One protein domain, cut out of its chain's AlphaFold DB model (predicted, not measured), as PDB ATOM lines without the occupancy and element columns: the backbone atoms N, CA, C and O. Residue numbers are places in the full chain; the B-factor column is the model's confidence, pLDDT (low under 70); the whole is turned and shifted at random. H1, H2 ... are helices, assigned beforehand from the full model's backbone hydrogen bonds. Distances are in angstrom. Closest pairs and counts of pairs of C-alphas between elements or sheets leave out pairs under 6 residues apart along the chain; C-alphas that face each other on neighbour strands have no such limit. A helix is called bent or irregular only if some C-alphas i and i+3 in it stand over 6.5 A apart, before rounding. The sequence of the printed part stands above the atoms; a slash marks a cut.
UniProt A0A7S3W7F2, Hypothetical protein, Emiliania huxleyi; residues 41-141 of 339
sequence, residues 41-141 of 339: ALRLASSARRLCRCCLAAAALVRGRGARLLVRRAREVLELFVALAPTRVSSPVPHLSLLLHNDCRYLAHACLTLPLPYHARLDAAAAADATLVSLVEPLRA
ATOM      1  N   ALA A  41     168.735 178.096 158.668       52.47
ATOM      2  CA  ALA A  41     167.286 178.007 158.770       52.47
ATOM      3  C   ALA A  41     166.883 176.769 159.566       52.47
ATOM      4  O   ALA A  41     167.323 175.653 159.260       52.47
ATOM      5  N   LEU A  42     165.960 176.922 160.518       56.47
ATOM      6  CA  LEU A  42     165.249 175.757 161.018       56.47
ATOM      7  C   LEU A  42     164.374 175.226 159.863       56.47
ATOM      8  O   LEU A  42     163.786 175.977 159.075       56.47
ATOM      9  N   ARG A  43     164.219 173.901 159.756       62.41
ATOM     10  CA  ARG A  43     163.333 173.303 158.731       62.41
ATOM     11  C   ARG A  43     161.844 173.650 158.945       62.41
ATOM     12  O   ARG A  43     161.004 173.253 158.138       62.41
ATOM     13  N   LEU A  44     161.508 174.376 160.018       71.88
ATOM     14  CA  LEU A  44     160.144 174.717 160.417       71.88
ATOM     15  C   LEU A  44     159.625 175.991 159.732       71.88
ATOM     16  O   LEU A  44     158.613 175.880 159.042       71.88
ATOM     17  N   ALA A  45     160.291 177.156 159.807       81.44
ATOM     18  CA  ALA A  45     159.797 178.353 159.106       81.44
ATOM     19  C   ALA A  45     159.772 178.187 157.583       81.44
ATOM     20  O   ALA A  45     158.829 178.628 156.926       81.44
ATOM     21  N   SER A  46     160.771 177.514 157.010       82.75
ATOM     22  CA  SER A  46     160.797 177.188 155.577       82.75
ATOM     23  C   SER A  46     159.604 176.311 155.166       82.75
ATOM     24  O   SER A  46     158.953 176.589 154.155       82.75
ATOM     25  N   SER A  47     159.240 175.318 155.984       84.75
ATOM     26  CA  SER A  47     158.044 174.489 155.774       84.75
ATOM     27  C   SER A  47     156.741 175.273 155.962       84.75
ATOM     28  O   SER A  47     155.861 175.187 155.105       84.75
ATOM     29  N   ALA A  48     156.625 176.080 157.023       87.94
ATOM     30  CA  ALA A  48     155.447 176.903 157.305       87.94
ATOM     31  C   ALA A  48     155.202 177.947 156.200       87.94
ATOM     32  O   ALA A  48     154.099 178.032 155.661       87.94
ATOM     33  N   ARG A  49     156.252 178.662 155.762       91.25
ATOM     34  CA  ARG A  49     156.209 179.575 154.607       91.25
ATOM     35  C   ARG A  49     155.789 178.855 153.327       91.25
ATOM     36  O   ARG A  49     154.985 179.396 152.570       91.25
ATOM     37  N   ARG A  50     156.316 177.651 153.066       91.00
ATOM     38  CA  ARG A  50     155.961 176.868 151.871       91.00
ATOM     39  C   ARG A  50     154.486 176.469 151.885       91.00
ATOM     40  O   ARG A  50     153.813 176.683 150.882       91.00
ATOM     41  N   LEU A  51     153.982 175.953 153.007       91.38
ATOM     42  CA  LEU A  51     152.571 175.587 153.177       91.38
ATOM     43  C   LEU A  51     151.652 176.811 153.040       91.38
ATOM     44  O   LEU A  51     150.739 176.782 152.220       91.38
ATOM     45  N   CYS A  52     151.960 177.916 153.726       92.44
ATOM     46  CA  CYS A  52     151.252 179.192 153.580       92.44
ATOM     47  C   CYS A  52     151.204 179.659 152.112       92.44
ATOM     48  O   CYS A  52     150.139 180.033 151.619       92.44
ATOM     49  N   ARG A  53     152.329 179.596 151.380       93.31
ATOM     50  CA  ARG A  53     152.378 179.956 149.952       93.31
ATOM     51  C   ARG A  53     151.513 179.028 149.095       93.31
ATOM     52  O   ARG A  53     150.823 179.515 148.208       93.31
ATOM     53  N   CYS A  54     151.534 177.717 149.345       93.81
ATOM     54  CA  CYS A  54     150.690 176.763 148.621       93.81
ATOM     55  C   CYS A  54     149.195 177.029 148.861       93.81
ATOM     56  O   CYS A  54     148.425 177.028 147.905       93.81
ATOM     57  N   CYS A  55     148.792 177.327 150.099       93.00
ATOM     58  CA  CYS A  55     147.413 177.683 150.428       93.00
ATOM     59  C   CYS A  55     146.958 178.977 149.725       93.00
ATOM     60  O   CYS A  55     145.891 178.986 149.116       93.00
ATOM     61  N   LEU A  56     147.777 180.038 149.726       92.31
ATOM     62  CA  LEU A  56     147.475 181.290 149.010       92.31
ATOM     63  C   LEU A  56     147.431 181.103 147.481       92.31
ATOM     64  O   LEU A  56     146.536 181.623 146.817       92.31
ATOM     65  N   ALA A  57     148.352 180.314 146.918       92.81
ATOM     66  CA  ALA A  57     148.372 180.004 145.489       92.81
ATOM     67  C   ALA A  57     147.147 179.183 145.048       92.81
ATOM     68  O   ALA A  57     146.592 179.450 143.983       92.81
ATOM     69  N   ALA A  58     146.699 178.231 145.872       92.62
ATOM     70  CA  ALA A  58     145.474 177.471 145.636       92.62
ATOM     71  C   ALA A  58     144.214 178.340 145.802       92.62
ATOM     72  O   ALA A  58     143.286 178.229 145.005       92.62
ATOM     73  N   ALA A  59     144.190 179.255 146.781       92.56
ATOM     74  CA  ALA A  59     143.093 180.211 146.935       92.56
ATOM     75  C   ALA A  59     142.924 181.085 145.680       92.56
ATOM     76  O   ALA A  59     141.806 181.278 145.220       92.56
ATOM     77  N   ALA A  60     144.030 181.519 145.065       91.88
ATOM     78  CA  ALA A  60     144.056 182.284 143.815       91.88
ATOM     79  C   ALA A  60     143.696 181.479 142.538       91.88
ATOM     80  O   ALA A  60     143.883 181.982 141.424       91.88
ATOM     81  N   LEU A  61     143.223 180.233 142.677       93.00
ATOM     82  CA  LEU A  61     142.673 179.381 141.610       93.00
ATOM     83  C   LEU A  61     141.188 179.025 141.832       93.00
ATOM     84  O   LEU A  61     140.562 178.441 140.952       93.00
ATOM     85  N   VAL A  62     140.620 179.367 142.993       91.62
ATOM     86  CA  VAL A  62     139.254 179.017 143.419       91.62
ATOM     87  C   VAL A  62     138.502 180.311 143.777       91.62
ATOM     88  O   VAL A  62     139.097 181.382 143.847       91.62
ATOM     89  N   ARG A  63     137.179 180.261 143.971       87.81
ATOM     90  CA  ARG A  63     136.355 181.427 144.352       87.81
ATOM     91  C   ARG A  63     135.440 181.127 145.544       87.81
ATOM     92  O   ARG A  63     135.183 179.969 145.883       87.81
ATOM     93  N   GLY A  64     134.935 182.175 146.188       88.88
ATOM     94  CA  GLY A  64     133.901 182.111 147.216       88.88
ATOM     95  C   GLY A  64     134.353 181.412 148.501       88.88
ATOM     96  O   GLY A  64     135.333 181.798 149.137       88.88
ATOM     97  N   ARG A  65     133.600 180.390 148.935       90.00
ATOM     98  CA  ARG A  65     133.884 179.671 150.195       90.00
ATOM     99  C   ARG A  65     135.226 178.923 150.153       90.00
ATOM    100  O   ARG A  65     135.916 178.887 151.167       90.00
ATOM    101  N   GLY A  66     135.618 178.381 148.995       90.88
ATOM    102  CA  GLY A  66     136.880 177.647 148.838       90.88
ATOM    103  C   GLY A  66     138.116 178.543 148.962       90.88
ATOM    104  O   GLY A  66     139.044 178.205 149.695       90.88
ATOM    105  N   ALA A  67     138.095 179.718 148.322       91.75
ATOM    106  CA  ALA A  67     139.182 180.696 148.410       91.75
ATOM    107  C   ALA A  67     139.400 181.170 149.857       91.75
ATOM    108  O   ALA A  67     140.514 181.077 150.372       91.75
ATOM    109  N   ARG A  68     138.326 181.580 150.550       91.56
ATOM    110  CA  ARG A  68     138.386 182.002 151.961       91.56
ATOM    111  C   ARG A  68     138.860 180.900 152.907       91.56
ATOM    112  O   ARG A  68     139.669 181.167 153.790       91.56
ATOM    113  N   LEU A  69     138.424 179.652 152.705       93.75
ATOM    114  CA  LEU A  69     138.913 178.521 153.500       93.75
ATOM    115  C   LEU A  69     140.428 178.329 153.335       93.75
ATOM    116  O   LEU A  69     141.132 178.168 154.328       93.75
ATOM    117  N   LEU A  70     140.939 178.374 152.103       93.75
ATOM    118  CA  LEU A  70     142.367 178.207 151.814       93.75
ATOM    119  C   LEU A  70     143.209 179.375 152.350       93.75
ATOM    120  O   LEU A  70     144.258 179.137 152.948       93.75
ATOM    121  N   VAL A  71     142.723 180.612 152.228       92.38
ATOM    122  CA  VAL A  71     143.316 181.795 152.872       92.38
ATOM    123  C   VAL A  71     143.393 181.614 154.393       92.38
ATOM    124  O   VAL A  71     144.464 181.775 154.981       92.38
ATOM    125  N   ARG A  72     142.299 181.180 155.029       92.81
ATOM    126  CA  ARG A  72     142.271 180.892 156.467       92.81
ATOM    127  C   ARG A  72     143.263 179.788 156.858       92.81
ATOM    128  O   ARG A  72     143.978 179.957 157.840       92.81
ATOM    129  N   ARG A  73     143.393 178.705 156.078       94.50
ATOM    130  CA  ARG A  73     144.414 177.667 156.343       94.50
ATOM    131  C   ARG A  73     145.846 178.201 156.212       94.50
ATOM    132  O   ARG A  73     146.707 177.793 156.987       94.50
ATOM    133  N   ALA A  74     146.110 179.129 155.287       92.75
ATOM    134  CA  ALA A  74     147.424 179.772 155.159       92.75
ATOM    135  C   ALA A  74     147.824 180.522 156.443       92.75
ATOM    136  O   ALA A  74     148.975 180.453 156.876       92.75
ATOM    137  N   ARG A  75     146.847 181.197 157.061       94.31
ATOM    138  CA  ARG A  75     146.979 181.910 158.334       94.31
ATOM    139  C   ARG A  75     147.153 180.953 159.521       94.31
ATOM    140  O   ARG A  75     148.112 181.096 160.275       94.31
ATOM    141  N   GLU A  76     146.294 179.939 159.633       94.25
ATOM    142  CA  GLU A  76     146.322 178.950 160.725       94.25
ATOM    143  C   GLU A  76     147.656 178.176 160.790       94.25
ATOM    144  O   GLU A  76     148.128 177.860 161.878       94.25
ATOM    145  N   VAL A  77     148.326 177.931 159.654       94.00
ATOM    146  CA  VAL A  77     149.685 177.343 159.612       94.00
ATOM    147  C   VAL A  77     150.725 178.204 160.345       94.00
ATOM    148  O   VAL A  77     151.644 177.667 160.965       94.00
ATOM    149  N   LEU A  78     150.601 179.530 160.278       93.75
ATOM    150  CA  LEU A  78     151.516 180.468 160.930       93.75
ATOM    151  C   LEU A  78     151.148 180.688 162.405       93.75
ATOM    152  O   LEU A  78     152.039 180.780 163.245       93.75
ATOM    153  N   GLU A  79     149.857 180.688 162.740       93.94
ATOM    154  CA  GLU A  79     149.375 180.695 164.131       93.94
ATOM    155  C   GLU A  79     149.820 179.416 164.870       93.94
ATOM    156  O   GLU A  79     150.352 179.486 165.980       93.94
ATOM    157  N   LEU A  80     149.740 178.254 164.210       92.44
ATOM    158  CA  LEU A  80     150.261 176.979 164.713       92.44
ATOM    159  C   LEU A  80     151.791 176.992 164.881       92.44
ATOM    160  O   LEU A  80     152.304 176.414 165.840       92.44
ATOM    161  N   PHE A  81     152.532 177.665 163.992       92.19
ATOM    162  CA  PHE A  81     153.973 177.867 164.171       92.19
ATOM    163  C   PHE A  81     154.265 178.696 165.432       92.19
ATOM    164  O   PHE A  81     155.098 178.281 166.235       92.19
ATOM    165  N   VAL A  82     153.562 179.816 165.650       92.12
ATOM    166  CA  VAL A  82     153.734 180.653 166.855       92.12
ATOM    167  C   VAL A  82     153.452 179.854 168.136       92.12
ATOM    168  O   VAL A  82     154.183 180.006 169.113       92.12
ATOM    169  N   ALA A  83     152.455 178.964 168.122       90.75
ATOM    170  CA  ALA A  83     152.117 178.116 169.266       90.75
ATOM    171  C   ALA A  83     153.110 176.958 169.516       90.75
ATOM    172  O   ALA A  83     153.422 176.659 170.668       90.75
ATOM    173  N   LEU A  84     153.609 176.287 168.466       88.12
ATOM    174  CA  LEU A  84     154.412 175.056 168.595       88.12
ATOM    175  C   LEU A  84     155.930 175.244 168.483       88.12
ATOM    176  O   LEU A  84     156.685 174.357 168.882       88.12
ATOM    177  N   ALA A  85     156.413 176.354 167.929       85.88
ATOM    178  CA  ALA A  85     157.850 176.604 167.848       85.88
ATOM    179  C   ALA A  85     158.534 176.798 169.225       85.88
ATOM    180  O   ALA A  85     159.631 176.259 169.389       85.88
ATOM    181  N   PRO A  86     157.924 177.460 170.238       83.94
ATOM    182  CA  PRO A  86     158.542 177.619 171.559       83.94
ATOM    183  C   PRO A  86     158.791 176.284 172.273       83.94
ATOM    184  O   PRO A  86     159.871 176.064 172.817       83.94
ATOM    185  N   THR A  87     157.824 175.359 172.236       82.69
ATOM    186  CA  THR A  87     157.904 174.082 172.973       82.69
ATOM    187  C   THR A  87     159.020 173.174 172.452       82.69
ATOM    188  O   THR A  87     159.622 172.432 173.222       82.69
ATOM    189  N   ARG A  88     159.371 173.292 171.166       72.75
ATOM    190  CA  ARG A  88     160.498 172.582 170.533       72.75
ATOM    191  C   ARG A  88     161.871 173.184 170.838       72.75
ATOM    192  O   ARG A  88     162.881 172.572 170.508       72.75
ATOM    193  N   VAL A  89     161.909 174.376 171.432       71.12
ATOM    194  CA  VAL A  89     163.130 175.158 171.685       71.12
ATOM    195  C   VAL A  89     163.332 175.427 173.188       71.12
ATOM    196  O   VAL A  89     164.326 176.019 173.585       71.12
ATOM    197  N   SER A  90     162.474 174.865 174.049       58.75
ATOM    198  CA  SER A  90     162.580 174.867 175.522       58.75
ATOM    199  C   SER A  90     163.757 174.035 176.089       58.75
ATOM    200  O   SER A  90     163.743 173.641 177.254       58.75
ATOM    201  N   SER A  91     164.766 173.737 175.269       53.00
ATOM    202  CA  SER A  91     165.994 173.021 175.628       53.00
ATOM    203  C   SER A  91     167.128 174.033 175.850       53.00
ATOM    204  O   SER A  91     167.184 175.021 175.116       53.00
ATOM    205  N   PRO A  92     168.065 173.818 176.796       56.47
ATOM    206  CA  PRO A  92     169.109 174.794 177.144       56.47
ATOM    207  C   PRO A  92     170.152 175.080 176.043       56.47
ATOM    208  O   PRO A  92     171.096 175.822 176.290       56.47
ATOM    209  N   VAL A  93     170.011 174.520 174.836       60.84
ATOM    210  CA  VAL A  93     170.919 174.728 173.695       60.84
ATOM    211  C   VAL A  93     170.712 176.132 173.096       60.84
ATOM    212  O   VAL A  93     169.715 176.341 172.394       60.84
ATOM    213  N   PRO A  94     171.647 177.096 173.268       73.19
ATOM    214  CA  PRO A  94     171.410 178.485 172.866       73.19
ATOM    215  C   PRO A  94     171.184 178.624 171.359       73.19
ATOM    216  O   PRO A  94     170.288 179.346 170.930       73.19
ATOM    217  N   HIS A  95     171.931 177.867 170.551       82.00
ATOM    218  CA  HIS A  95     171.852 177.910 169.090       82.00
ATOM    219  C   HIS A  95     170.421 177.704 168.552       82.00
ATOM    220  O   HIS A  95     169.987 178.481 167.705       82.00
ATOM    221  N   LEU A  96     169.636 176.756 169.089       84.06
ATOM    222  CA  LEU A  96     168.244 176.538 168.653       84.06
ATOM    223  C   LEU A  96     167.346 177.760 168.914       84.06
ATOM    224  O   LEU A  96     166.467 178.063 168.107       84.06
ATOM    225  N   SER A  97     167.600 178.497 169.999       88.19
ATOM    226  CA  SER A  97     166.911 179.758 170.298       88.19
ATOM    227  C   SER A  97     167.275 180.871 169.309       88.19
ATOM    228  O   SER A  97     166.414 181.665 168.926       88.19
ATOM    229  N   LEU A  98     168.519 180.911 168.830       89.50
ATOM    230  CA  LEU A  98     168.956 181.887 167.825       89.50
ATOM    231  C   LEU A  98     168.407 181.554 166.426       89.50
ATOM    232  O   LEU A  98     167.972 182.458 165.711       89.50
ATOM    233  N   LEU A  99     168.323 180.264 166.073       88.56
ATOM    234  CA  LEU A  99     167.603 179.808 164.877       88.56
ATOM    235  C   LEU A  99     166.123 180.210 164.939       88.56
ATOM    236  O   LEU A  99     165.608 180.782 163.982       88.56
ATOM    237  N   LEU A 100     165.446 179.988 166.074       89.88
ATOM    238  CA  LEU A 100     164.044 180.383 166.245       89.88
ATOM    239  C   LEU A 100     163.849 181.908 166.184       89.88
ATOM    240  O   LEU A 100     162.875 182.372 165.592       89.88
ATOM    241  N   HIS A 101     164.777 182.704 166.725       91.94
ATOM    242  CA  HIS A 101     164.759 184.159 166.538       91.94
ATOM    243  C   HIS A 101     164.762 184.524 165.044       91.94
ATOM    244  O   HIS A 101     163.895 185.278 164.595       91.94
ATOM    245  N   ASN A 102     165.694 183.961 164.269       91.38
ATOM    246  CA  ASN A 102     165.804 184.204 162.831       91.38
ATOM    247  C   ASN A 102     164.548 183.769 162.065       91.38
ATOM    248  O   ASN A 102     163.984 184.570 161.318       91.38
ATOM    249  N   ASP A 103     164.087 182.533 162.287       91.31
ATOM    250  CA  ASP A 103     162.869 181.954 161.709       91.31
ATOM    251  C   ASP A 103     161.662 182.886 161.922       91.31
ATOM    252  O   ASP A 103     160.950 183.229 160.976       91.31
ATOM    253  N   CYS A 104     161.462 183.365 163.154       93.62
ATOM    254  CA  CYS A 104     160.374 184.276 163.503       93.62
ATOM    255  C   CYS A 104     160.497 185.647 162.816       93.62
ATOM    256  O   CYS A 104     159.506 186.167 162.301       93.62
ATOM    257  N   ARG A 105     161.701 186.238 162.749       93.12
ATOM    258  CA  ARG A 105     161.930 187.517 162.041       93.12
ATOM    259  C   ARG A 105     161.716 187.371 160.528       93.12
ATOM    260  O   ARG A 105     161.119 188.251 159.908       93.12
ATOM    261  N   TYR A 106     162.138 186.246 159.951       91.94
ATOM    262  CA  TYR A 106     161.924 185.897 158.547       91.94
ATOM    263  C   TYR A 106     160.436 185.706 158.225       91.94
ATOM    264  O   TYR A 106     159.945 186.278 157.249       91.94
ATOM    265  N   LEU A 107     159.690 184.970 159.057       93.25
ATOM    266  CA  LEU A 107     158.242 184.810 158.895       93.25
ATOM    267  C   LEU A 107     157.485 186.129 159.087       93.25
ATOM    268  O   LEU A 107     156.554 186.394 158.329       93.25
ATOM    269  N   ALA A 108     157.901 186.990 160.020       94.62
ATOM    270  CA  ALA A 108     157.291 188.308 160.208       94.62
ATOM    271  C   ALA A 108     157.427 189.187 158.949       94.62
ATOM    272  O   ALA A 108     156.471 189.845 158.549       94.62
ATOM    273  N   HIS A 109     158.579 189.156 158.266       92.00
ATOM    274  CA  HIS A 109     158.734 189.808 156.959       92.00
ATOM    275  C   HIS A 109     157.960 189.081 155.839       92.00
ATOM    276  O   HIS A 109     157.386 189.720 154.955       92.00
ATOM    277  N   ALA A 110     157.882 187.747 155.884       90.94
ATOM    278  CA  ALA A 110     157.104 186.963 154.929       90.94
ATOM    279  C   ALA A 110     155.596 187.282 155.003       90.94
ATOM    280  O   ALA A 110     154.948 187.364 153.965       90.94
ATOM    281  N   CYS A 111     155.040 187.548 156.188       93.25
ATOM    282  CA  CYS A 111     153.636 187.952 156.355       93.25
ATOM    283  C   CYS A 111     153.285 189.250 155.600       93.25
ATOM    284  O   CYS A 111     152.159 189.402 155.137       93.25
ATOM    285  N   LEU A 112     154.249 190.163 155.430       92.31
ATOM    286  CA  LEU A 112     154.070 191.420 154.693       92.31
ATOM    287  C   LEU A 112     154.163 191.253 153.165       92.31
ATOM    288  O   LEU A 112     153.744 192.141 152.429       92.31
ATOM    289  N   THR A 113     154.737 190.148 152.680       91.00
ATOM    290  CA  THR A 113     155.139 189.983 151.268       91.00
ATOM    291  C   THR A 113     154.477 188.797 150.565       91.00
ATOM    292  O   THR A 113     154.221 188.869 149.367       91.00
ATOM    293  N   LEU A 114     154.151 187.719 151.288       90.12
ATOM    294  CA  LEU A 114     153.512 186.517 150.739       90.12
ATOM    295  C   LEU A 114     152.124 186.752 150.113       90.12
ATOM    296  O   LEU A 114     151.874 186.117 149.091       90.12
ATOM    297  N   PRO A 115     151.223 187.605 150.648       89.88
ATOM    298  CA  PRO A 115     149.889 187.779 150.057       89.88
ATOM    299  C   PRO A 115     149.882 188.580 148.746       89.88
ATOM    300  O   PRO A 115     149.001 188.381 147.909       89.88
ATOM    301  N   LEU A 116     150.863 189.472 148.550       90.12
ATOM    302  CA  LEU A 116     150.850 190.487 147.486       90.12
ATOM    303  C   LEU A 116     150.673 189.911 146.062       90.12
ATOM    304  O   LEU A 116     149.823 190.429 145.339       90.12
ATOM    305  N   PRO A 117     151.361 188.822 145.643       90.50
ATOM    306  CA  PRO A 117     151.208 188.267 144.291       90.50
ATOM    307  C   PRO A 117     149.846 187.604 144.030       90.50
ATOM    308  O   PRO A 117     149.514 187.304 142.883       90.50
ATOM    309  N   TYR A 118     149.069 187.338 145.084       89.81
ATOM    310  CA  TYR A 118     147.786 186.636 145.012       89.81
ATOM    311  C   TYR A 118     146.592 187.588 145.147       89.81
ATOM    312  O   TYR A 118     145.520 187.283 144.632       89.81
ATOM    313  N   HIS A 119     146.773 188.754 145.775       87.00
ATOM    314  CA  HIS A 119     145.696 189.693 146.104       87.00
ATOM    315  C   HIS A 119     144.858 190.130 144.887       87.00
ATOM    316  O   HIS A 119     143.640 190.229 144.989       87.00
ATOM    317  N   ALA A 120     145.475 190.339 143.719       87.75
ATOM    318  CA  ALA A 120     144.770 190.713 142.483       87.75
ATOM    319  C   ALA A 120     143.985 189.557 141.819       87.75
ATOM    320  O   ALA A 120     143.309 189.766 140.814       87.75
ATOM    321  N   ARG A 121     144.094 188.328 142.345       89.00
ATOM    322  CA  ARG A 121     143.437 187.110 141.834       89.00
ATOM    323  C   ARG A 121     142.393 186.527 142.791       89.00
ATOM    324  O   ARG A 121     141.708 185.574 142.421       89.00
ATOM    325  N   LEU A 122     142.297 187.056 144.007       89.00
ATOM    326  CA  LEU A 122     141.290 186.676 144.996       89.00
ATOM    327  C   LEU A 122     140.005 187.485 144.770       89.00
ATOM    328  O   LEU A 122     140.050 188.606 144.268       89.00
ATOM    329  N   ASP A 123     138.853 186.934 145.161       87.44
ATOM    330  CA  ASP A 123     137.644 187.751 145.303       87.44
ATOM    331  C   ASP A 123     137.772 188.714 146.497       87.44
ATOM    332  O   ASP A 123     138.580 188.494 147.397       87.44
ATOM    333  N   ALA A 124     136.994 189.801 146.505       84.69
ATOM    334  CA  ALA A 124     137.159 190.887 147.476       84.69
ATOM    335  C   ALA A 124     137.060 190.426 148.946       84.69
ATOM    336  O   ALA A 124     137.728 190.986 149.813       84.69
ATOM    337  N   ALA A 125     136.276 189.376 149.220       84.00
ATOM    338  CA  ALA A 125     136.161 188.799 150.554       84.00
ATOM    339  C   ALA A 125     137.420 187.997 150.932       84.00
ATOM    340  O   ALA A 125     138.002 188.231 151.988       84.00
ATOM    341  N   ALA A 126     137.895 187.107 150.052       84.31
ATOM    342  CA  ALA A 126     139.141 186.371 150.278       84.31
ATOM    343  C   ALA A 126     140.390 187.272 150.283       84.31
ATOM    344  O   ALA A 126     141.365 186.947 150.954       84.31
ATOM    345  N   ALA A 127     140.369 188.400 149.569       83.75
ATOM    346  CA  ALA A 127     141.450 189.383 149.558       83.75
ATOM    347  C   ALA A 127     141.592 190.103 150.912       83.75
ATOM    348  O   ALA A 127     142.708 190.227 151.415       83.75
ATOM    349  N   ALA A 128     140.479 190.502 151.540       83.19
ATOM    350  CA  ALA A 128     140.484 191.073 152.890       83.19
ATOM    351  C   ALA A 128     141.014 190.066 153.932       83.19
ATOM    352  O   ALA A 128     141.924 190.384 154.707       83.19
ATOM    353  N   ASP A 129     140.519 188.822 153.879       83.25
ATOM    354  CA  ASP A 129     140.951 187.717 154.749       83.25
ATOM    355  C   ASP A 129     142.445 187.348 154.560       83.25
ATOM    356  O   ASP A 129     143.061 186.770 155.458       83.25
ATOM    357  N   ALA A 130     143.058 187.676 153.412       83.38
ATOM    358  CA  ALA A 130     144.449 187.328 153.082       83.38
ATOM    359  C   ALA A 130     145.508 188.202 153.777       83.38
ATOM    360  O   ALA A 130     146.712 188.011 153.575       83.38
ATOM    361  N   THR A 131     145.089 189.148 154.617       87.62
ATOM    362  CA  THR A 131     145.989 190.026 155.367       87.62
ATOM    363  C   THR A 131     146.646 189.295 156.553       87.62
ATOM    364  O   THR A 131     146.067 189.089 157.617       87.62
ATOM    365  N   LEU A 132     147.924 188.933 156.399       91.69
ATOM    366  CA  LEU A 132     148.725 188.279 157.452       91.69
ATOM    367  C   LEU A 132     149.387 189.273 158.430       91.69
ATOM    368  O   LEU A 132     150.146 188.869 159.312       91.69
ATOM    369  N   VAL A 133     149.107 190.577 158.303       92.38
ATOM    370  CA  VAL A 133     149.751 191.663 159.071       92.38
ATOM    371  C   VAL A 133     149.605 191.473 160.585       92.38
ATOM    372  O   VAL A 133     150.557 191.703 161.326       92.38
ATOM    373  N   SER A 134     148.466 190.959 161.059       93.06
ATOM    374  CA  SER A 134     148.236 190.693 162.488       93.06
ATOM    375  C   SER A 134     149.163 189.626 163.094       93.06
ATOM    376  O   SER A 134     149.250 189.533 164.311       93.06
ATOM    377  N   LEU A 135     149.839 188.808 162.276       94.38
ATOM    378  CA  LEU A 135     150.797 187.793 162.742       94.38
ATOM    379  C   LEU A 135     152.232 188.328 162.850       94.38
ATOM    380  O   LEU A 135     153.074 187.708 163.500       94.38
ATOM    381  N   VAL A 136     152.505 189.494 162.257       95.62
ATOM    382  CA  VAL A 136     153.827 190.136 162.256       95.62
ATOM    383  C   VAL A 136     154.300 190.411 163.681       95.62
ATOM    384  O   VAL A 136     155.456 190.131 163.998       95.62
ATOM    385  N   GLU A 137     153.422 190.922 164.549       96.31
ATOM    386  CA  GLU A 137     153.807 191.283 165.915       96.31
ATOM    387  C   GLU A 137     153.902 190.081 166.874       96.31
ATOM    388  O   GLU A 137     154.923 189.982 167.547       96.31
ATOM    389  N   PRO A 138     152.987 189.087 166.875       96.38
ATOM    390  CA  PRO A 138     153.206 187.814 167.572       96.38
ATOM    391  C   PRO A 138     154.540 187.136 167.216       96.38
ATOM    392  O   PRO A 138     155.263 186.683 168.105       96.38
ATOM    393  N   LEU A 139     154.925 187.130 165.932       95.88
ATOM    394  CA  LEU A 139     156.216 186.592 165.487       95.88
ATOM    395  C   LEU A 139     157.407 187.437 165.980       95.88
ATOM    396  O   LEU A 139     158.419 186.883 166.411       95.88
ATOM    397  N   ARG A 140     157.309 188.772 165.972       95.81
ATOM    398  CA  ARG A 140     158.351 189.659 166.526       95.81
ATOM    399  C   ARG A 140     158.489 189.524 168.043       95.81
ATOM    400  O   ARG A 140     159.618 189.455 168.529       95.81
ATOM    401  N   ALA A 141     157.374 189.450 168.764       95.88
ATOM    402  CA  ALA A 141     157.328 189.256 170.207       95.88
ATOM    403  C   ALA A 141     157.966 187.918 170.602       95.88
ATOM    404  O   ALA A 141     158.822 187.898 171.489       95.88
TER     405      ALA A 141
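What this domain is: This is residues 41 to 141 of the 339 residues of the protein "Hypothetical protein" of Emiliania huxleyi (UniProt A0A7S3W7F2). This is a rod-shaped helical bundle with four rods side by side: the long helices H1 and H2 form a hairpin on one side, and on the other H3 and the row of H5 and H6 cover them, H3 beside H1 and the H5 and H6 row beside H2. H4 is a short turn after H3, near the end of the rod where H1 passes into H2, and at the far end residues 90 to 95 stick out. The printed part has 101 residues with six named helices, H1 to H6 in chain order, and no named strand; the class is all helix. The whole is compact, with a radius of gyration of the C-alphas of 14.2 A and spans of 47 by 18 by 18 A.

How they stand to each other: H2, residues 65 to 84, is the hub, touching three other helices. It forms a helical hairpin with H1, residues 43 to 59: they touch at a shallow tilt of 12 degrees, opposite ways, the closest C-alphas being those of Cys 52 and Ala 74, 4.2 A apart. With residues 67 to 72 alone H2 touches H5, residues 124 to 129, at a shallow tilt of 11 degrees, the same way; the closest C-alphas, of Arg 68 and Ala 126, are 4.7 A apart. With residues 78 to 82 alone it touches H6, residues 133 to 141, at a shallow tilt of 6 degrees, the same way; the closest C-alphas, of Val 82 and Leu 139, are 6.6 A apart. H3, residues 94 to 113, touches H6 with residues 104 to 112 alone, at a shallow tilt of 18 degrees, opposite ways; the closest C-alphas, of Ala 108 and Val 136, are 4.4 A apart. H3 also touches H1, the same way, with the C-alphas of Ala 45 and Asp 103 closest at 5.4 A. H4, residues 116 to 119, is close to H1 but not clearly touching, with the C-alphas of Ala 57 and Tyr 118 closest at 6.7 A. Every O i to N i+4 pair is within hydrogen-bond range in H1 and H5, against 15 of 16 in H2, 14 of 16 in H3 and 3 of 5 in H6; H4 is too short for such a pair.

Where its parts are: H2 is 28.0 A from first to last C-alpha, H3 29.4 A, H1 24.4 A and H6 13.7 A. H1 begins at C-alpha 43 (163.333, 173.303, 158.731), and H6 ends at C-alpha 141 (157.328, 189.256, 170.207). H6 is irregular, but only just: C-alphas 134 and 137 are 6.6 A apart.

The domain as a whole: The two C-alphas farthest apart, of Arg 63 and Pro 92, are 46.8 A apart. The printed part has no cut and no long link. Mean pLDDT of the printed part is 87.5, with residues 41 to 43 and 90 to 93 under 70.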